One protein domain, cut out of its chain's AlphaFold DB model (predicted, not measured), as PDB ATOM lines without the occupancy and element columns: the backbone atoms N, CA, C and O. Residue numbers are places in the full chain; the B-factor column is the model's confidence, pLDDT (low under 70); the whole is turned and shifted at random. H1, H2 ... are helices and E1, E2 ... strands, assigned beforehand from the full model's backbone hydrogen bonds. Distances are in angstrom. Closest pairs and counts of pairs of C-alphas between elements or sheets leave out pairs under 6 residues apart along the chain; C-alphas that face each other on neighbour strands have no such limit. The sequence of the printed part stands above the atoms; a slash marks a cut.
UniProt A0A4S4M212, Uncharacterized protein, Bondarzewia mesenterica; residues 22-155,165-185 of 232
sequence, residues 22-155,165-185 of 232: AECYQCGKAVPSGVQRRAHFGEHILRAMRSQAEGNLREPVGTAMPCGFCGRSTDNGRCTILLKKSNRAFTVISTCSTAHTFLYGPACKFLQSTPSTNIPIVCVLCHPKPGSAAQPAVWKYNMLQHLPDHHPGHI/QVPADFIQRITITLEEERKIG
ATOM      1  N   ALA A  22     176.679 194.868 146.898       86.88
ATOM      2  CA  ALA A  22     175.653 193.859 146.702       86.88
ATOM      3  C   ALA A  22     174.284 194.526 146.692       86.88
ATOM      4  O   ALA A  22     174.030 195.454 147.465       86.88
ATOM      5  N   GLU A  23     173.392 194.043 145.834       92.56
ATOM      6  CA  GLU A  23     172.032 194.561 145.783       92.56
ATOM      7  C   GLU A  23     171.252 194.196 147.051       92.56
ATOM      8  O   GLU A  23     171.330 193.082 147.587       92.56
ATOM      9  N   CYS A  24     170.490 195.164 147.552       94.12
ATOM     10  CA  CYS A  24     169.479 194.939 148.566       94.12
ATOM     11  C   CYS A  24     168.301 194.187 147.944       94.12
ATOM     12  O   CYS A  24     167.732 194.631 146.950       94.12
ATOM     13  N   TYR A  25     167.898 193.072 148.551       91.69
ATOM     14  CA  TYR A  25     166.763 192.292 148.060       91.69
ATOM     15  C   TYR A  25     165.442 193.076 148.138       91.69
ATOM     16  O   TYR A  25     164.623 192.973 147.232       91.69
ATOM     17  N   GLN A  26     165.262 193.896 149.179       95.19
ATOM     18  CA  GLN A  26     164.043 194.672 149.398       95.19
ATOM     19  C   GLN A  26     163.871 195.785 148.375       95.19
ATOM     20  O   GLN A  26     162.781 195.934 147.851       95.19
ATOM     21  N   CYS A  27     164.903 196.584 148.088       95.94
ATOM     22  CA  CYS A  27     164.751 197.798 147.270       95.94
ATOM     23  C   CYS A  27     165.600 197.818 145.991       95.94
ATOM     24  O   CYS A  27     165.536 198.775 145.224       95.94
ATOM     25  N   GLY A  28     166.430 196.800 145.756       94.56
ATOM     26  CA  GLY A  28     167.276 196.698 144.566       94.56
ATOM     27  C   GLY A  28     168.484 197.626 144.519       94.56
ATOM     28  O   GLY A  28     169.243 197.580 143.556       94.56
ATOM     29  N   LYS A  29     168.680 198.488 145.522       94.12
ATOM     30  CA  LYS A  29     169.823 199.407 145.556       94.12
ATOM     31  C   LYS A  29     171.117 198.630 145.769       94.12
ATOM     32  O   LYS A  29     171.169 197.741 146.616       94.12
ATOM     33  N   ALA A  30     172.170 199.005 145.051       94.44
ATOM     34  CA  ALA A  30     173.520 198.542 145.335       94.44
ATOM     35  C   ALA A  30     174.008 199.174 146.647       94.44
ATOM     36  O   ALA A  30     174.031 200.399 146.775       94.44
ATOM     37  N   VAL A  31     174.379 198.346 147.624       92.50
ATOM     38  CA  VAL A  31     174.817 198.809 148.946       92.50
ATOM     39  C   VAL A  31     176.238 198.325 149.221       92.50
ATOM     40  O   VAL A  31     176.505 197.125 149.068       92.50
ATOM     41  N   PRO A  32     177.149 199.214 149.657       90.38
ATOM     42  CA  PRO A  32     178.493 198.805 150.032       90.38
ATOM     43  C   PRO A  32     178.471 197.847 151.218       90.38
ATOM     44  O   PRO A  32     177.654 197.974 152.135       90.38
ATOM     45  N   SER A  33     179.379 196.876 151.204       82.56
ATOM     46  CA  SER A  33     179.475 195.851 152.240       82.56
ATOM     47  C   SER A  33     179.823 196.420 153.628       82.56
ATOM     48  O   SER A  33     180.160 197.592 153.810       82.56
ATOM     49  N   GLY A  34     179.706 195.579 154.659       85.06
ATOM     50  CA  GLY A  34     180.041 195.966 156.029       85.06
ATOM     51  C   GLY A  34     178.980 196.860 156.677       85.06
ATOM     52  O   GLY A  34     177.780 196.607 156.588       85.06
ATOM     53  N   VAL A  35     179.425 197.914 157.371       86.31
ATOM     54  CA  VAL A  35     178.571 198.719 158.266       86.31
ATOM     55  C   VAL A  35     177.378 199.349 157.536       86.31
ATOM     56  O   VAL A  35     176.281 199.401 158.092       86.31
ATOM     57  N   GLN A  36     177.579 199.777 156.289       91.06
ATOM     58  CA  GLN A  36     176.557 200.447 155.480       91.06
ATOM     59  C   GLN A  36     175.433 199.483 155.095       91.06
ATOM     60  O   GLN A  36     174.260 199.822 155.223       91.06
ATOM     61  N   ARG A  37     175.779 198.242 154.732       92.19
ATOM     62  CA  ARG A  37     174.802 197.202 154.405       92.19
ATOM     63  C   ARG A  37     173.903 196.847 155.582       92.19
ATOM     64  O   ARG A  37     172.687 196.796 155.425       92.19
ATOM     65  N   ARG A  38     174.478 196.641 156.770       93.31
ATOM     66  CA  ARG A  38     173.695 196.420 157.997       93.31
ATOM     67  C   ARG A  38     172.766 197.599 158.286       93.31
ATOM     68  O   ARG A  38     171.593 197.386 158.575       93.31
ATOM     69  N   ALA A  39     173.288 198.825 158.210       94.31
ATOM     70  CA  ALA A  39     172.496 200.021 158.480       94.31
ATOM     71  C   ALA A  39     171.304 200.137 157.520       94.31
ATOM     72  O   ALA A  39     170.183 200.354 157.968       94.31
ATOM     73  N   HIS A  40     171.537 199.865 156.237       95.75
ATOM     74  CA  HIS A  40     170.513 199.864 155.202       95.75
ATOM     75  C   HIS A  40     169.375 198.863 155.468       95.75
ATOM     76  O   HIS A  40     168.206 199.227 155.393       95.75
ATOM     77  N   PHE A  41     169.683 197.610 155.828       95.94
ATOM     78  CA  PHE A  41     168.631 196.650 156.198       95.94
ATOM     79  C   PHE A  41     167.911 197.049 157.489       95.94
ATOM     80  O   PHE A  41     166.706 196.838 157.608       95.94
ATOM     81  N   GLY A  42     168.633 197.639 158.444       96.56
ATOM     82  CA  GLY A  42     168.048 198.198 159.658       96.56
ATOM     83  C   GLY A  42     166.997 199.268 159.366       96.56
ATOM     84  O   GLY A  42     165.930 199.230 159.965       96.56
ATOM     85  N   GLU A  43     167.245 200.167 158.412       96.94
ATOM     86  CA  GLU A  43     166.267 201.186 157.998       96.94
ATOM     87  C   GLU A  43     164.956 200.569 157.502       96.94
ATOM     88  O   GLU A  43     163.888 200.954 157.974       96.94
ATOM     89  N   HIS A  44     165.040 199.583 156.602       97.62
ATOM     90  CA  HIS A  44     163.865 198.868 156.101       97.62
ATOM     91  C   HIS A  44     163.092 198.186 157.234       97.62
ATOM     92  O   HIS A  44     161.875 198.330 157.339       97.62
ATOM     93  N   ILE A  45     163.803 197.474 158.117       97.56
ATOM     94  CA  ILE A  45     163.176 196.789 159.252       97.56
ATOM     95  C   ILE A  45     162.474 197.790 160.166       97.56
ATOM     96  O   ILE A  45     161.328 197.559 160.544       97.56
ATOM     97  N   LEU A  46     163.126 198.908 160.495       96.62
ATOM     98  CA  LEU A  46     162.538 199.886 161.398       96.62
ATOM     99  C   LEU A  46     161.300 200.550 160.794       96.62
ATOM    100  O   LEU A  46     160.280 200.644 161.466       96.62
ATOM    101  N   ARG A  47     161.350 200.945 159.516       96.56
ATOM    102  CA  ARG A  47     160.178 201.494 158.814       96.56
ATOM    103  C   ARG A  47     159.013 200.512 158.819       96.56
ATOM    104  O   ARG A  47     157.903 200.895 159.178       96.56
ATOM    105  N   ALA A  48     159.275 199.240 158.516       95.75
ATOM    106  CA  ALA A  48     158.253 198.199 158.550       95.75
ATOM    107  C   ALA A  48     157.641 198.023 159.953       95.75
ATOM    108  O   ALA A  48     156.421 197.964 160.082       95.75
ATOM    109  N   MET A  49     158.459 198.016 161.012       94.44
ATOM    110  CA  MET A  49     157.984 197.936 162.405       94.44
ATOM    111  C   MET A  49     157.122 199.127 162.836       94.44
ATOM    112  O   MET A  49     156.348 199.018 163.785       94.44
ATOM    113  N   ARG A  50     157.290 200.275 162.178       94.50
ATOM    114  CA  ARG A  50     156.553 201.519 162.436       94.50
ATOM    115  C   ARG A  50     155.403 201.725 161.453       94.50
ATOM    116  O   ARG A  50     154.899 202.838 161.332       94.50
ATOM    117  N   SER A  51     155.015 200.675 160.727       93.25
ATOM    118  CA  SER A  51     153.959 200.715 159.708       93.25
ATOM    119  C   SER A  51     154.169 201.817 158.662       93.25
ATOM    120  O   SER A  51     153.215 202.337 158.087       93.25
ATOM    121  N   GLN A  52     155.425 202.189 158.406       93.19
ATOM    122  CA  GLN A  52     155.771 203.199 157.422       93.19
ATOM    123  C   GLN A  52     155.943 202.549 156.054       93.19
ATOM    124  O   GLN A  52     156.851 201.745 155.837       93.19
ATOM    125  N   ALA A  53     155.082 202.939 155.119       90.31
ATOM    126  CA  ALA A  53     155.161 202.483 153.743       90.31
ATOM    127  C   ALA A  53     156.445 202.984 153.059       90.31
ATOM    128  O   ALA A  53     156.824 204.152 153.163       90.31
ATOM    129  N   GLU A  54     157.085 202.098 152.299       93.44
ATOM    130  CA  GLU A  54     158.233 202.415 151.456       93.44
ATOM    131  C   GLU A  54     157.857 202.187 149.990       93.44
ATOM    132  O   GLU A  54     157.743 201.052 149.536       93.44
ATOM    133  N   GLY A  55     157.676 203.269 149.229       87.00
ATOM    134  CA  GLY A  55     157.123 203.192 147.868       87.00
ATOM    135  C   GLY A  55     157.976 202.450 146.828       87.00
ATOM    136  O   GLY A  55     157.480 202.164 145.748       87.00
ATOM    137  N   ASN A  56     159.240 202.132 147.132       87.19
ATOM    138  CA  ASN A  56     160.198 201.545 146.182       87.19
ATOM    139  C   ASN A  56     160.714 200.163 146.617       87.19
ATOM    140  O   ASN A  56     161.839 199.787 146.272       87.19
ATOM    141  N   LEU A  57     159.944 199.418 147.415       94.31
ATOM    142  CA  LEU A  57     160.297 198.037 147.729       94.31
ATOM    143  C   LEU A  57     159.876 197.108 146.584       94.31
ATOM    144  O   LEU A  57     158.713 197.061 146.203       94.31
ATOM    145  N   ARG A  58     160.837 196.343 146.066       95.38
ATOM    146  CA  ARG A  58     160.604 195.135 145.268       95.38
ATOM    147  C   ARG A  58     159.920 194.065 146.116       95.38
ATOM    148  O   ARG A  58     159.044 193.367 145.628       95.38
ATOM    149  N   GLU A  59     160.336 193.941 147.377       94.62
ATOM    150  CA  GLU A  59     159.929 192.866 148.281       94.62
ATOM    151  C   GLU A  59     159.720 193.408 149.702       94.62
ATOM    152  O   GLU A  59     160.540 194.210 150.172       94.62
ATOM    153  N   PRO A  60     158.668 192.973 150.419       95.00
ATOM    154  CA  PRO A  60     158.417 193.429 151.779       95.00
ATOM    155  C   PRO A  60     159.467 192.896 152.764       95.00
ATOM    156  O   PRO A  60     160.099 191.854 152.564       95.00
ATOM    157  N   VAL A  61     159.629 193.604 153.881       96.06
ATOM    158  CA  VAL A  61     160.357 193.086 155.045       96.06
ATOM    159  C   VAL A  61     159.565 191.927 155.655       96.06
ATOM    160  O   VAL A  61     158.337 191.951 155.696       96.06
ATOM    161  N   GLY A  62     160.266 190.897 156.128       94.12
ATOM    162  CA  GLY A  62     159.634 189.780 156.825       94.12
ATOM    163  C   GLY A  62     158.939 190.224 158.111       94.12
ATOM    164  O   GLY A  62     159.501 190.990 158.886       94.12
ATOM    165  N   THR A  63     157.738 189.708 158.352       90.25
ATOM    166  CA  THR A  63     156.898 190.104 159.493       90.25
ATOM    167  C   THR A  63     157.287 189.427 160.803       90.25
ATOM    168  O   THR A  63     157.109 190.015 161.862       90.25
ATOM    169  N   ALA A  64     157.839 188.215 160.748       91.50
ATOM    170  CA  ALA A  64     158.272 187.481 161.929       91.50
ATOM    171  C   ALA A  64     159.796 187.547 162.077       91.50
ATOM    172  O   ALA A  64     160.551 186.976 161.282       91.50
ATOM    173  N   MET A  65     160.249 188.267 163.109       94.31
ATOM    174  CA  MET A  65     161.652 188.304 163.523       94.31
ATOM    175  C   MET A  65     162.636 188.568 162.356       94.31
ATOM    176  O   MET A  65     163.584 187.803 162.171       94.31
ATOM    177  N   PRO A  66     162.474 189.634 161.548       96.44
ATOM    178  CA  PRO A  66     163.270 189.836 160.337       96.44
ATOM    179  C   PRO A  66     164.785 189.827 160.592       96.44
ATOM    180  O   PRO A  66     165.299 190.373 161.570       96.44
ATOM    181  N   CYS A  67     165.539 189.206 159.687       97.00
ATOM    182  CA  CYS A  67     166.986 189.089 159.803       97.00
ATOM    183  C   CYS A  67     167.682 190.427 159.507       97.00
ATOM    184  O   CYS A  67     167.559 190.957 158.407       97.00
ATOM    185  N   GLY A  68     168.533 190.918 160.410       95.88
ATOM    186  CA  GLY A  68     169.318 192.145 160.199       95.88
ATOM    187  C   GLY A  68     170.324 192.112 159.033       95.88
ATOM    188  O   GLY A  68     170.886 193.150 158.694       95.88
ATOM    189  N   PHE A  69     170.559 190.953 158.404       95.38
ATOM    190  CA  PHE A  69     171.428 190.830 157.224       95.38
ATOM    191  C   PHE A  69     170.695 190.811 155.885       95.38
ATOM    192  O   PHE A  69     171.329 191.070 154.864       95.38
ATOM    193  N   CYS A  70     169.412 190.449 155.855       94.56
ATOM    194  CA  CYS A  70     168.669 190.301 154.601       94.56
ATOM    195  C   CYS A  70     167.233 190.814 154.656       94.56
ATOM    196  O   CYS A  70     166.534 190.688 153.658       94.56
ATOM    197  N   GLY A  71     166.762 191.295 155.809       94.88
ATOM    198  CA  GLY A  71     165.402 191.770 156.074       94.88
ATOM    199  C   GLY A  71     164.282 190.742 155.871       94.88
ATOM    200  O   GLY A  71     163.116 191.094 155.991       94.88
ATOM    201  N   ARG A  72     164.591 189.478 155.554       94.31
ATOM    202  CA  ARG A  72     163.591 188.405 155.417       94.31
ATOM    203  C   ARG A  72     163.274 187.786 156.774       94.31
ATOM    204  O   ARG A  72     164.120 187.805 157.667       94.31
ATOM    205  N   SER A  73     162.089 187.190 156.892       92.31
ATOM    206  CA  SER A  73     161.689 186.451 158.095       92.31
ATOM    207  C   SER A  73     162.684 185.323 158.411       92.31
ATOM    208  O   SER A  73     163.201 184.659 157.498       92.31
ATOM    209  N   THR A  74     162.956 185.134 159.706       89.38
ATOM    210  CA  THR A  74     163.811 184.056 160.227       89.38
ATOM    211  C   THR A  74     163.056 182.755 160.498       89.38
ATOM    212  O   THR A  74     163.679 181.795 160.960       89.38
ATOM    213  N   ASP A  75     161.751 182.699 160.207       80.56
ATOM    214  CA  ASP A  75     160.918 181.511 160.421       80.56
ATOM    215  C   ASP A  75     161.543 180.256 159.807       80.56
ATOM    216  O   ASP A  75     162.279 180.302 158.811       80.56
ATOM    217  N   ASN A  76     161.253 179.111 160.424       75.94
ATOM    218  CA  ASN A  76     161.779 177.801 160.034       75.94
ATOM    219  C   ASN A  76     163.319 177.713 160.058       75.94
ATOM    220  O   ASN A  76     163.911 176.883 159.373       75.94
ATOM    221  N   GLY A  77     163.991 178.580 160.824       78.56
ATOM    222  CA  GLY A  77     165.445 178.543 160.992       78.56
ATOM    223  C   GLY A  77     166.235 179.008 159.766       78.56
ATOM    224  O   GLY A  77     167.442 178.774 159.697       78.56
ATOM    225  N   ARG A  78     165.593 179.698 158.807       85.94
ATOM    226  CA  ARG A  78     166.241 180.173 157.570       85.94
ATOM    227  C   ARG A  78     167.470 181.038 157.846       85.94
ATOM    228  O   ARG A  78     168.457 180.992 157.115       85.94
ATOM    229  N   CYS A  79     167.406 181.860 158.885       94.56
ATOM    230  CA  CYS A  79     168.499 182.720 159.307       94.56
ATOM    231  C   CYS A  79     168.644 182.606 160.819       94.56
ATOM    232  O   CYS A  79     167.809 183.103 161.568       94.56
ATOM    233  N   THR A  80     169.719 181.970 161.265       95.19
ATOM    234  CA  THR A  80     170.076 181.908 162.682       95.19
ATOM    235  C   THR A  80     171.199 182.893 162.977       95.19
ATOM    236  O   THR A  80     171.970 183.277 162.086       95.19
ATOM    237  N   ILE A  81     171.265 183.343 164.228       96.44
ATOM    238  CA  ILE A  81     172.259 184.305 164.686       96.44
ATOM    239  C   ILE A  81     172.782 183.873 166.056       96.44
ATOM    240  O   ILE A  81     172.021 183.629 166.992       96.44
ATOM    241  N   LEU A  82     174.100 183.746 166.160       96.94
ATOM    242  CA  LEU A  82     174.800 183.479 167.406       96.94
ATOM    243  C   LEU A  82     175.749 184.636 167.697       96.94
ATOM    244  O   LEU A  82     176.374 185.200 166.794       96.94
ATOM    245  N   LEU A  83     175.894 184.956 168.976       96.81
ATOM    246  CA  LEU A  83     176.857 185.924 169.463       96.81
ATOM    247  C   LEU A  83     177.919 185.199 170.286       96.81
ATOM    248  O   LEU A  83     177.637 184.619 171.335       96.81
ATOM    249  N   LYS A  84     179.158 185.229 169.799       96.00
ATOM    250  CA  LYS A  84     180.321 184.677 170.493       96.00
ATOM    251  C   LYS A  84     181.058 185.800 171.205       96.00
ATOM    252  O   LYS A  84     181.489 186.760 170.564       96.00
ATOM    253  N   LYS A  85     181.230 185.677 172.521       92.94
ATOM    254  CA  LYS A  85     182.061 186.601 173.302       92.94
ATOM    255  C   LYS A  85     183.497 186.080 173.341       92.94
ATOM    256  O   LYS A  85     183.731 184.914 173.639       92.94
ATOM    257  N   SER A  86     184.450 186.949 173.036       90.25
ATOM    258  CA  SER A  86     185.880 186.737 173.276       90.25
ATOM    259  C   SER A  86     186.385 187.765 174.290       90.25
ATOM    260  O   SER A  86     185.668 188.707 174.627       90.25
ATOM    261  N   ASN A  87     187.636 187.633 174.734       85.00
ATOM    262  CA  ASN A  87     188.245 188.564 175.692       85.00
ATOM    263  C   ASN A  87     188.294 190.019 175.196       85.00
ATOM    264  O   ASN A  87     188.361 190.933 176.009       85.00
ATOM    265  N   ARG A  88     188.280 190.247 173.873       84.19
ATOM    266  CA  ARG A  88     188.457 191.586 173.278       84.19
ATOM    267  C   ARG A  88     187.246 192.092 172.500       84.19
ATOM    268  O   ARG A  88     187.127 193.293 172.291       84.19
ATOM    269  N   ALA A  89     186.374 191.201 172.034       91.00
ATOM    270  CA  ALA A  89     185.283 191.575 171.142       91.00
ATOM    271  C   ALA A  89     184.144 190.553 171.131       91.00
ATOM    272  O   ALA A  89     184.313 189.382 171.480       91.00
ATOM    273  N   PHE A  90     182.996 190.996 170.632       95.00
ATOM    274  CA  PHE A  90     181.920 190.113 170.207       95.00
ATOM    275  C   PHE A  90     182.055 189.796 168.718       95.00
ATOM    276  O   PHE A  90     182.348 190.677 167.912       95.00
ATOM    277  N   THR A  91     181.830 188.535 168.359       95.62
ATOM    278  CA  THR A  91     181.752 188.062 166.974       95.62
ATOM    279  C   THR A  91     180.339 187.587 166.684       95.62
ATOM    280  O   THR A  91     179.768 186.812 167.454       95.62
ATOM    281  N   VAL A  92     179.789 188.052 165.568       96.69
ATOM    282  CA  VAL A  92     178.476 187.648 165.071       96.69
ATOM    283  C   VAL A  92     178.652 186.479 164.109       96.69
ATOM    284  O   VAL A  92     179.436 186.568 163.170       96.69
ATOM    285  N   ILE A  93     177.925 185.391 164.348       96.62
ATOM    286  CA  ILE A  93     177.922 184.192 163.506       96.62
ATOM    287  C   ILE A  93     176.502 184.019 162.974       96.62
ATOM    288  O   ILE A  93     175.558 184.025 163.762       96.62
ATOM    289  N   SER A  94     176.333 183.869 161.660       95.94
ATOM    290  CA  SER A  94     175.013 183.709 161.048       95.94
ATOM    291  C   SER A  94     175.009 182.666 159.942       95.94
ATOM    292  O   SER A  94     176.003 182.512 159.239       95.94
ATOM    293  N   THR A  95     173.869 181.993 159.767       96.31
ATOM    294  CA  THR A  95     173.597 181.127 158.607       96.31
ATOM    295  C   THR A  95     173.007 181.886 157.415       96.31
ATOM    296  O   THR A  95     172.729 181.284 156.383       96.31
ATOM    297  N   CYS A  96     172.781 183.198 157.539       95.19
ATOM    298  CA  CYS A  96     172.254 184.012 156.451       95.19
ATOM    299  C   CYS A  96     173.257 184.086 155.287       95.19
ATOM    300  O   CYS A  96     174.416 184.441 155.493       95.19
ATOM    301  N   SER A  97     172.809 183.832 154.055       92.06
ATOM    302  CA  SER A  97     173.666 183.894 152.860       92.06
ATOM    303  C   SER A  97     174.191 185.300 152.543       92.06
ATOM    304  O   SER A  97     175.172 185.438 151.820       92.06
ATOM    305  N   THR A  98     173.567 186.348 153.089       91.75
ATOM    306  CA  THR A  98     174.007 187.746 152.947       91.75
ATOM    307  C   THR A  98     174.764 188.260 154.176       91.75
ATOM    308  O   THR A  98     175.022 189.467 154.294       91.75
ATOM    309  N   ALA A  99     175.107 187.364 155.110       93.50
ATOM    310  CA  ALA A  99     175.887 187.712 156.285       93.50
ATOM    311  C   ALA A  99     177.243 188.300 155.884       93.50
ATOM    312  O   ALA A  99     177.904 187.848 154.952       93.50
ATOM    313  N   HIS A 100     177.662 189.322 156.619       92.31
ATOM    314  CA  HIS A 100     178.947 189.980 156.440       92.31
ATOM    315  C   HIS A 100     179.527 190.346 157.803       92.31
ATOM    316  O   HIS A 100     178.807 190.461 158.800       92.31
ATOM    317  N   THR A 101     180.842 190.534 157.856       92.00
ATOM    318  CA  THR A 101     181.527 190.916 159.089       92.00
ATOM    319  C   THR A 101     181.356 192.409 159.361       92.00
ATOM    320  O   THR A 101     181.359 193.245 158.456       92.00
ATOM    321  N   PHE A 102     181.200 192.757 160.635       92.44
ATOM    322  CA  PHE A 102     181.230 194.136 161.106       92.44
ATOM    323  C   PHE A 102     181.772 194.185 162.534       92.44
ATOM    324  O   PHE A 102     181.707 193.204 163.281       92.44
ATOM    325  N   LEU A 103     182.312 195.339 162.927       92.94
ATOM    326  CA  LEU A 103     182.779 195.553 164.291       92.94
ATOM    327  C   LEU A 103     181.577 195.779 165.212       92.94
ATOM    328  O   LEU A 103     180.865 196.776 165.081       92.94
ATOM    329  N   TYR A 104     181.367 194.863 166.157       95.00
ATOM    330  CA  TYR A 104     180.200 194.880 167.040       95.00
ATOM    331  C   TYR A 104     180.118 196.150 167.897       95.00
ATOM    332  O   TYR A 104     179.085 196.804 167.926       95.00
ATOM    333  N   GLY A 105     181.219 196.540 168.554       94.38
ATOM    334  CA  GLY A 105     181.248 197.703 169.452       94.38
ATOM    335  C   GLY A 105     180.824 199.017 168.778       94.38
ATOM    336  O   GLY A 105     179.924 199.682 169.288       94.38
ATOM    337  N   PRO A 106     181.419 199.392 167.630       94.62
ATOM    338  CA  PRO A 106     180.956 200.531 166.838       94.62
ATOM    339  C   PRO A 106     179.498 200.408 166.384       94.62
ATOM    340  O   PRO A 106     178.766 201.386 166.450       94.62
ATOM    341  N   ALA A 107     179.053 199.211 165.991       95.19
ATOM    342  CA  ALA A 107     177.683 198.963 165.539       95.19
ATOM    343  C   ALA A 107     176.610 199.133 166.636       95.19
ATOM    344  O   ALA A 107     175.437 199.319 166.304       95.19
ATOM    345  N   CYS A 108     176.999 199.096 167.917       94.94
ATOM    346  CA  CYS A 108     176.128 199.419 169.052       94.94
ATOM    347  C   CYS A 108     175.825 200.917 169.183       94.94
ATOM    348  O   CYS A 108     174.933 201.285 169.944       94.94
ATOM    349  N   LYS A 109     176.605 201.784 168.530       95.50
ATOM    350  CA  LYS A 109     176.515 203.234 168.696       95.50
ATOM    351  C   LYS A 109     175.763 203.841 167.524       95.50
ATOM    352  O   LYS A 109     176.059 203.540 166.371       95.50
ATOM    353  N   PHE A 110     174.831 204.732 167.833       95.75
ATOM    354  CA  PHE A 110     174.211 205.580 166.828       95.75
ATOM    355  C   PHE A 110     175.268 206.502 166.206       95.75
ATOM    356  O   PHE A 110     176.036 207.151 166.918       95.75
ATOM    357  N   LEU A 111     175.287 206.573 164.875       94.94
ATOM    358  CA  LEU A 111     176.104 207.509 164.109       94.94
ATOM    359  C   LEU A 111     175.251 208.138 163.011       94.94
ATOM    360  O   LEU A 111     174.460 207.460 162.365       94.94
ATOM    361  N   GLN A 112     175.482 209.417 162.717       93.81
ATOM    362  CA  GLN A 112     174.740 210.131 161.668       93.81
ATOM    363  C   GLN A 112     174.858 209.474 160.284       93.81
ATOM    364  O   GLN A 112     173.927 209.561 159.489       93.81
ATOM    365  N   SER A 113     175.983 208.820 159.986       91.94
ATOM    366  CA  SER A 113     176.204 208.110 158.723       91.94
ATOM    367  C   SER A 113     175.626 206.694 158.700       91.94
ATOM    368  O   SER A 113     175.427 206.137 157.628       91.94
ATOM    369  N   THR A 114     175.394 206.091 159.869       93.25
ATOM    370  CA  THR A 114     174.909 204.711 160.025       93.25
ATOM    371  C   THR A 114     173.959 204.660 161.226       93.25
ATOM    372  O   THR A 114     174.342 204.207 162.304       93.25
ATOM    373  N   PRO A 115     172.730 205.190 161.072       95.31
ATOM    374  CA  PRO A 115     171.849 205.459 162.208       95.31
ATOM    375  C   PRO A 115     171.333 204.195 162.888       95.31
ATOM    376  O   PRO A 115     171.075 204.213 164.086       95.31
ATOM    377  N   SER A 116     171.220 203.085 162.155       96.88
ATOM    378  CA  SER A 116     170.736 201.843 162.744       96.88
ATOM    379  C   SER A 116     171.749 201.231 163.716       96.88
ATOM    380  O   SER A 116     172.884 200.880 163.371       96.88
ATOM    381  N   THR A 117     171.278 201.005 164.933       97.00
ATOM    382  CA  THR A 117     171.933 200.247 165.999       97.00
ATOM    383  C   THR A 117     171.444 198.798 166.045       97.00
ATOM    384  O   THR A 117     171.689 198.092 167.023       97.00
ATOM    385  N   ASN A 118     170.774 198.317 164.987       97.62
ATOM    386  CA  ASN A 118     170.289 196.944 164.916       97.62
ATOM    387  C   ASN A 118     171.467 195.956 164.947       97.62
ATOM    388  O   ASN A 118     172.233 195.826 163.987       97.62
ATOM    389  N   ILE A 119     171.642 195.289 166.084       97.38
ATOM    390  CA  ILE A 119     172.711 194.323 166.350       97.38
ATOM    391  C   ILE A 119     172.124 193.083 167.025       97.38
ATOM    392  O   ILE A 119     171.097 193.190 167.690       97.38
ATOM    393  N   PRO A 120     172.777 191.916 166.943       97.50
ATOM    394  CA  PRO A 120     172.371 190.757 167.727       97.50
ATOM    395  C   PRO A 120     172.672 190.973 169.215       97.50
ATOM    396  O   PRO A 120     173.779 191.364 169.582       97.50
ATOM    397  N   ILE A 121     171.711 190.690 170.082       97.06
ATOM    398  CA  ILE A 121     171.786 190.803 171.540       97.06
ATOM    399  C   ILE A 121     171.362 189.460 172.135       97.06
ATOM    400  O   ILE A 121     170.367 188.877 171.719       97.06
ATOM    401  N   VAL A 122     172.121 188.950 173.105       96.19
ATOM    402  CA  VAL A 122     171.720 187.759 173.871       96.19
ATOM    403  C   VAL A 122     170.627 188.177 174.849       96.19
ATOM    404  O   VAL A 122     170.856 189.090 175.642       96.19
ATOM    405  N   CYS A 123     169.461 187.536 174.776       95.31
ATOM    406  CA  CYS A 123     168.376 187.761 175.725       95.31
ATOM    407  C   CYS A 123     168.791 187.285 177.124       95.31
ATOM    408  O   CYS A 123     169.274 186.166 177.273       95.31
ATOM    409  N   VAL A 124     168.597 188.127 178.142       92.75
ATOM    410  CA  VAL A 124     168.954 187.813 179.541       92.75
ATOM    411  C   VAL A 124     168.019 186.797 180.195       92.75
ATOM    412  O   VAL A 124     168.380 186.210 181.209       92.75
ATOM    413  N   LEU A 125     166.838 186.575 179.610       90.88
ATOM    414  CA  LEU A 125     165.859 185.587 180.069       90.88
ATOM    415  C   LEU A 125     166.015 184.231 179.367       90.88
ATOM    416  O   LEU A 125     165.509 183.216 179.842       90.88
ATOM    417  N   CYS A 126     166.713 184.190 178.231       92.19
ATOM    418  CA  CYS A 126     167.039 182.937 177.567       92.19
ATOM    419  C   CYS A 126     168.155 182.227 178.334       92.19
ATOM    420  O   CYS A 126     169.231 182.789 178.546       92.19
ATOM    421  N   HIS A 127     167.933 180.963 178.691       83.81
ATOM    422  CA  HIS A 127     168.982 180.150 179.293       83.81
ATOM    423  C   HIS A 127     170.169 180.011 178.327       83.81
ATOM    424  O   HIS A 127     169.979 179.602 177.173       83.81
ATOM    425  N   PRO A 128     171.401 180.319 178.774       83.81
ATOM    426  CA  PRO A 128     172.584 180.070 177.973       83.81
ATOM    427  C   PRO A 128     172.687 178.587 177.624       83.81
ATOM    428  O   PRO A 128     172.408 177.725 178.455       83.81
ATOM    429  N   LYS A 129     173.161 178.275 176.418       81.81
ATOM    430  CA  LYS A 129     173.525 176.904 176.053       81.81
ATOM    431  C   LYS A 129     174.754 176.487 176.871       81.81
ATOM    432  O   LYS A 129     175.816 177.096 176.665       81.81
ATOM    433  N   PRO A 130     174.648 175.482 177.764       83.94
ATOM    434  CA  PRO A 130     175.776 175.030 178.570       83.94
ATOM    435  C   PRO A 130     176.935 174.578 177.677       83.94
ATOM    436  O   PRO A 130     176.725 173.938 176.650       83.94
ATOM    437  N   GLY A 131     178.162 174.954 178.040       84.19
ATOM    438  CA  GLY A 131     179.373 174.562 177.309       84.19
ATOM    439  C   GLY A 131     179.595 175.255 175.957       84.19
ATOM    440  O   GLY A 131     180.617 175.007 175.320       84.19
ATOM    441  N   SER A 132     178.703 176.147 175.508       88.06
ATOM    442  CA  SER A 132     178.887 176.868 174.242       88.06
ATOM    443  C   SER A 132     179.531 178.243 174.438       88.06
ATOM    444  O   SER A 132     179.012 179.103 175.151       88.06
ATOM    445  N   ALA A 133     180.618 178.508 173.710       90.12
ATOM    446  CA  ALA A 133     181.214 179.846 173.626       90.12
ATOM    447  C   ALA A 133     180.349 180.846 172.826       90.12
ATOM    448  O   ALA A 133     180.558 182.057 172.913       90.12
ATOM    449  N   ALA A 134     179.403 180.348 172.023       95.25
ATOM    450  CA  ALA A 134     178.493 181.144 171.207       95.25
ATOM    451  C   ALA A 134     177.047 180.944 171.670       95.25
ATOM    452  O   ALA A 134     176.553 179.817 171.738       95.25
ATOM    453  N   GLN A 135     176.368 182.041 171.982       95.75
ATOM    454  CA  GLN A 135     175.011 182.017 172.518       95.75
ATOM    455  C   GLN A 135     174.005 182.441 171.447       95.75
ATOM    456  O   GLN A 135     174.339 183.311 170.637       95.75
ATOM    457  N   PRO A 136     172.794 181.854 171.409       95.62
ATOM    458  CA  PRO A 136     171.709 182.378 170.591       95.62
ATOM    459  C   PRO A 136     171.497 183.863 170.874       95.62
ATOM    460  O   PRO A 136     171.516 184.298 172.026       95.62
ATOM    461  N   ALA A 137     171.339 184.639 169.812       96.50
ATOM    462  CA  ALA A 137     171.087 186.063 169.912       96.50
ATOM    463  C   ALA A 137     169.820 186.429 169.143       96.50
ATOM    464  O   ALA A 137     169.317 185.667 168.321       96.50
ATOM    465  N   VAL A 138     169.315 187.620 169.422       96.88
ATOM    466  CA  VAL A 138     168.135 188.204 168.797       96.88
ATOM    467  C   VAL A 138     168.528 189.583 168.294       96.88
ATOM    468  O   VAL A 138     169.210 190.325 168.998       96.88
ATOM    469  N   TRP A 139     168.153 189.935 167.067       97.75
ATOM    470  CA  TRP A 139     168.368 191.295 166.569       97.75
ATOM    471  C   TRP A 139     167.670 192.303 167.484       97.75
ATOM    472  O   TRP A 139     166.536 192.067 167.881       97.75
ATOM    473  N   LYS A 140     168.336 193.414 167.820       97.25
ATOM    474  CA  LYS A 140     167.844 194.449 168.745       97.25
ATOM    475  C   LYS A 140     166.379 194.794 168.481       97.25
ATOM    476  O   LYS A 140     165.560 194.749 169.391       97.25
ATOM    477  N   TYR A 141     166.062 195.080 167.224       96.25
ATOM    478  CA  TYR A 141     164.723 195.465 166.785       96.25
ATOM    479  C   TYR A 141     163.676 194.366 166.995       96.25
ATOM    480  O   TYR A 141     162.523 194.647 167.298       96.25
ATOM    481  N   ASN A 142     164.096 193.107 166.947       96.12
ATOM    482  CA  ASN A 142     163.221 191.962 167.138       96.12
ATOM    483  C   ASN A 142     162.987 191.641 168.625       96.12
ATOM    484  O   ASN A 142     162.185 190.766 168.934       96.12
ATOM    485  N   MET A 143     163.672 192.306 169.563       93.75
ATOM    486  CA  MET A 143     163.555 191.965 170.984       93.75
ATOM    487  C   MET A 143     162.151 192.240 171.540       93.75
ATOM    488  O   MET A 143     161.668 191.486 172.378       93.75
ATOM    489  N   LEU A 144     161.476 193.281 171.040       88.31
ATOM    490  CA  LEU A 144     160.108 193.610 171.455       88.31
ATOM    491  C   LEU A 144     159.095 192.536 171.061       88.31
ATOM    492  O   LEU A 144     158.121 192.350 171.778       88.31
ATOM    493  N   GLN A 145     159.340 191.825 169.961       90.50
ATOM    494  CA  GLN A 145     158.554 190.657 169.570       90.50
ATOM    495  C   GLN A 145     159.013 189.401 170.333       90.50
ATOM    496  O   GLN A 145     158.202 188.636 170.834       90.50
ATOM    497  N   HIS A 146     160.323 189.206 170.490       93.38
ATOM    498  CA  HIS A 146     160.885 188.030 171.156       93.38
ATOM    499  C   HIS A 146     160.419 187.853 172.606       93.38
ATOM    500  O   HIS A 146     160.160 186.730 173.032       93.38
ATOM    501  N   LEU A 147     160.362 188.942 173.379       90.44
ATOM    502  CA  LEU A 147     159.999 188.886 174.795       90.44
ATOM    503  C   LEU A 147     158.588 188.318 175.024       90.44
ATOM    504  O   LEU A 147     158.494 187.350 175.770       90.44
ATOM    505  N   PRO A 148     157.506 188.827 174.407       87.88
ATOM    506  CA  PRO A 148     156.188 188.221 174.568       87.88
ATOM    507  C   PRO A 148     156.099 186.802 173.997       87.88
ATOM    508  O   PRO A 148     155.489 185.944 174.630       87.88
ATOM    509  N   ASP A 149     156.749 186.530 172.861       90.38
ATOM    510  CA  ASP A 149     156.653 185.231 172.183       90.38
ATOM    511  C   ASP A 149     157.349 184.100 172.962       90.38
ATOM    512  O   ASP A 149     156.884 182.959 172.970       90.38
ATOM    513  N   HIS A 150     158.469 184.396 173.629       90.56
ATOM    514  CA  HIS A 150     159.291 183.392 174.321       90.56
ATOM    515  C   HIS A 150     159.296 183.521 175.847       90.56
ATOM    516  O   HIS A 150     159.672 182.578 176.545       90.56
ATOM    517  N   HIS A 151     158.882 184.672 176.372       89.62
ATOM    518  CA  HIS A 151     158.851 184.989 177.798       89.62
ATOM    519  C   HIS A 151     157.540 185.712 178.186       89.62
ATOM    520  O   HIS A 151     157.594 186.786 178.794       89.62
ATOM    521  N   PRO A 152     156.351 185.136 177.896       83.00
ATOM    522  CA  PRO A 152     155.055 185.806 178.082       83.00
ATOM    523  C   PRO A 152     154.775 186.250 179.531       83.00
ATOM    524  O   PRO A 152     153.987 187.164 179.754       83.00
ATOM    525  N   GLY A 153     155.450 185.652 180.520       75.62
ATOM    526  CA  GLY A 153     155.370 186.019 181.940       75.62
ATOM    527  C   GLY A 153     156.408 187.042 182.422       75.62
ATOM    528  O   GLY A 153     156.581 187.179 183.626       75.62
ATOM    529  N   HIS A 154     157.141 187.707 181.525       71.19
ATOM    530  CA  HIS A 154     158.167 188.712 181.865       71.19
ATOM    531  C   HIS A 154     157.950 190.066 181.174       71.19
ATOM    532  O   HIS A 154     158.808 190.950 181.230       71.19
ATOM    533  N   ILE A 155     156.813 190.236 180.503       63.03
ATOM    534  CA  ILE A 155     156.435 191.500 179.873       63.03
ATOM    535  C   ILE A 155     156.007 192.469 180.984       63.03
ATOM    536  O   ILE A 155     155.269 192.044 181.870       63.03
ATOM    537  N   GLN A 165     161.295 191.590 186.646       70.75
ATOM    538  CA  GLN A 165     161.607 192.792 185.892       70.75
ATOM    539  C   GLN A 165     162.818 192.516 185.014       70.75
ATOM    540  O   GLN A 165     163.900 192.191 185.506       70.75
ATOM    541  N   VAL A 166     162.632 192.635 183.702       79.06
ATOM    542  CA  VAL A 166     163.755 192.681 182.774       79.06
ATOM    543  C   VAL A 166     164.719 193.770 183.272       79.06
ATOM    544  O   VAL A 166     164.273 194.903 183.466       79.06
ATOM    545  N   PRO A 167     166.005 193.455 183.515       86.12
ATOM    546  CA  PRO A 167     166.954 194.415 184.065       86.12
ATOM    547  C   PRO A 167     166.965 195.732 183.281       86.12
ATOM    548  O   PRO A 167     166.958 195.731 182.046       86.12
ATOM    549  N   ALA A 168     166.983 196.863 183.991       83.75
ATOM    550  CA  ALA A 168     166.884 198.188 183.378       83.75
ATOM    551  C   ALA A 168     168.005 198.460 182.355       83.75
ATOM    552  O   ALA A 168     167.767 199.077 181.317       83.75
ATOM    553  N   ASP A 169     169.211 197.944 182.602       88.69
ATOM    554  CA  ASP A 169     170.344 198.024 181.675       88.69
ATOM    555  C   ASP A 169     170.089 197.230 180.384       88.69
ATOM    556  O   ASP A 169     170.449 197.670 179.287       88.69
ATOM    557  N   PHE A 170     169.413 196.083 180.484       91.06
ATOM    558  CA  PHE A 170     169.004 195.314 179.317       91.06
ATOM    559  C   PHE A 170     167.928 196.047 178.517       91.06
ATOM    560  O   PHE A 170     168.053 196.140 177.295       91.06
ATOM    561  N   ILE A 171     166.930 196.630 179.192       88.69
ATOM    562  CA  ILE A 171     165.914 197.478 178.555       88.69
ATOM    563  C   ILE A 171     166.573 198.628 177.794       88.69
ATOM    564  O   ILE A 171     166.325 198.798 176.601       88.69
ATOM    565  N   GLN A 172     167.481 199.367 178.430       89.06
ATOM    566  CA  GLN A 172     168.208 200.459 177.782       89.06
ATOM    567  C   GLN A 172     168.943 199.992 176.515       89.06
ATOM    568  O   GLN A 172     168.960 200.696 175.506       89.06
ATOM    569  N   ARG A 173     169.527 198.790 176.544       91.62
ATOM    570  CA  ARG A 173     170.274 198.226 175.415       91.62
ATOM    571  C   ARG A 173     169.382 197.842 174.229       91.62
ATOM    572  O   ARG A 173     169.847 197.898 173.088       91.62
ATOM    573  N   ILE A 174     168.138 197.431 174.476       93.19
ATOM    574  CA  ILE A 174     167.208 196.984 173.426       93.19
ATOM    575  C   ILE A 174     166.305 198.115 172.913       93.19
ATOM    576  O   ILE A 174     165.787 198.019 171.803       93.19
ATOM    577  N   THR A 175     166.183 199.213 173.665       91.75
ATOM    578  CA  THR A 175     165.415 200.405 173.282       91.75
ATOM    579  C   THR A 175     165.961 201.059 172.014       91.75
ATOM    580  O   THR A 175     167.150 201.366 171.905       91.75
ATOM    581  N   ILE A 176     165.075 201.300 171.050       94.06
ATOM    582  CA  ILE A 176     165.341 202.096 169.846       94.06
ATOM    583  C   ILE A 176     165.186 203.568 170.231       94.06
ATOM    584  O   ILE A 176     164.167 203.937 170.816       94.06
ATOM    585  N   THR A 177     166.210 204.391 169.994       93.38
ATOM    586  CA  THR A 177     166.202 205.776 170.494       93.38
ATOM    587  C   THR A 177     165.450 206.711 169.551       93.38
ATOM    588  O   THR A 177     165.334 206.451 168.353       93.38
ATOM    589  N   LEU A 178     164.968 207.839 170.077       93.19
ATOM    590  CA  LEU A 178     164.286 208.847 169.264       93.19
ATOM    591  C   LEU A 178     165.216 209.435 168.189       93.19
ATOM    592  O   LEU A 178     164.769 209.747 167.089       93.19
ATOM    593  N   GLU A 179     166.513 209.573 168.472       94.06
ATOM    594  CA  GLU A 179     167.503 210.046 167.496       94.06
ATOM    595  C   GLU A 179     167.666 209.065 166.331       94.06
ATOM    596  O   GLU A 179     167.762 209.492 165.180       94.06
ATOM    597  N   GLU A 180     167.671 207.764 166.628       95.31
ATOM    598  CA  GLU A 180     167.725 206.689 165.638       95.31
ATOM    599  C   GLU A 180     166.496 206.725 164.718       95.31
ATOM    600  O   GLU A 180     166.652 206.824 163.499       95.31
ATOM    601  N   GLU A 181     165.289 206.755 165.291       95.94
ATOM    602  CA  GLU A 181     164.012 206.837 164.559       95.94
ATOM    603  C   GLU A 181     163.943 208.098 163.676       95.94
ATOM    604  O   GLU A 181     163.700 208.025 162.467       95.94
ATOM    605  N   ARG A 182     164.248 209.271 164.248       95.12
ATOM    606  CA  ARG A 182     164.218 210.549 163.518       95.12
ATOM    607  C   ARG A 182     165.217 210.578 162.375       95.12
ATOM    608  O   ARG A 182     164.911 211.114 161.312       95.12
ATOM    609  N   LYS A 183     166.414 210.023 162.572       96.38
ATOM    610  CA  LYS A 183     167.444 210.014 161.531       96.38
ATOM    611  C   LYS A 183     167.094 209.080 160.374       96.38
ATOM    612  O   LYS A 183     167.446 209.385 159.237       96.38
ATOM    613  N   ILE A 184     166.394 207.982 160.652       95.62
ATOM    614  CA  ILE A 184     165.875 207.052 159.638       95.62
ATOM    615  C   ILE A 184     164.680 207.654 158.872       95.62
ATOM    616  O   ILE A 184     164.368 207.218 157.755       95.62
ATOM    617  N   GLY A 185     164.068 208.703 159.428       95.56
ATOM    618  CA  GLY A 185     162.950 209.428 158.836       95.56
ATOM    619  C   GLY A 185     161.602 208.826 159.211       95.56
ATOM    620  O   GLY A 185     160.713 208.784 158.362       95.56
TER     621      GLY A 185
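What this domain is: This is residues 22 to 155 and 165 to 185 of the 232 residues of an uncharacterized protein of Bondarzewia mesenterica (UniProt A0A4S4M212). With little regular structure, a small antiparallel sheet, E2-E1-E3, lies on one side and helices H1, H3, H4 and H5 on the other, with long stretches of loop, among them residues 50 to 80 and 108 to 133. The 155 printed residues, of mixed class, have 57 in five named helices and three strands. They are compact, radius of gyration of the C-alphas 15.0 A, spanning 43 by 33 by 30 A.

Where its parts are: H1, residues 35-49, runs 21.0 A from C-alpha 35 at (178.571, 198.719, 158.266). In order follow E1, 81-85; E2, 90-94; H2, 104-107; E3, 134-136; H3, 140-150; H4, 168-174; and H5, 178-184, with C-alpha 184 at (165.875, 207.052, 159.638).

How they stand to each other: H1 and H5 are close but not clearly touching, closest C-alphas Glu 43 and Ile 184, 6.1 A. Hairpin E1 and E2 has N 82 and O 93 2.8 A apart; antiparallel E1 and E3, N 83 and O 135, 2.8 A. H2 only grazes the sheet. H3 and H4 only just touch, with 3 C-alpha pairs within 8 A. O i to N i+4 pairs are within hydrogen-bond range throughout H1, H4 and H5, 4 of 7 in H3.

The domain as a whole: Residues 156-164 are cut out; C-alphas 155 and 165 are 8.0 A apart. Links H1 to E1 and H2 to E3 are long. Residue 155 is under pLDDT 70.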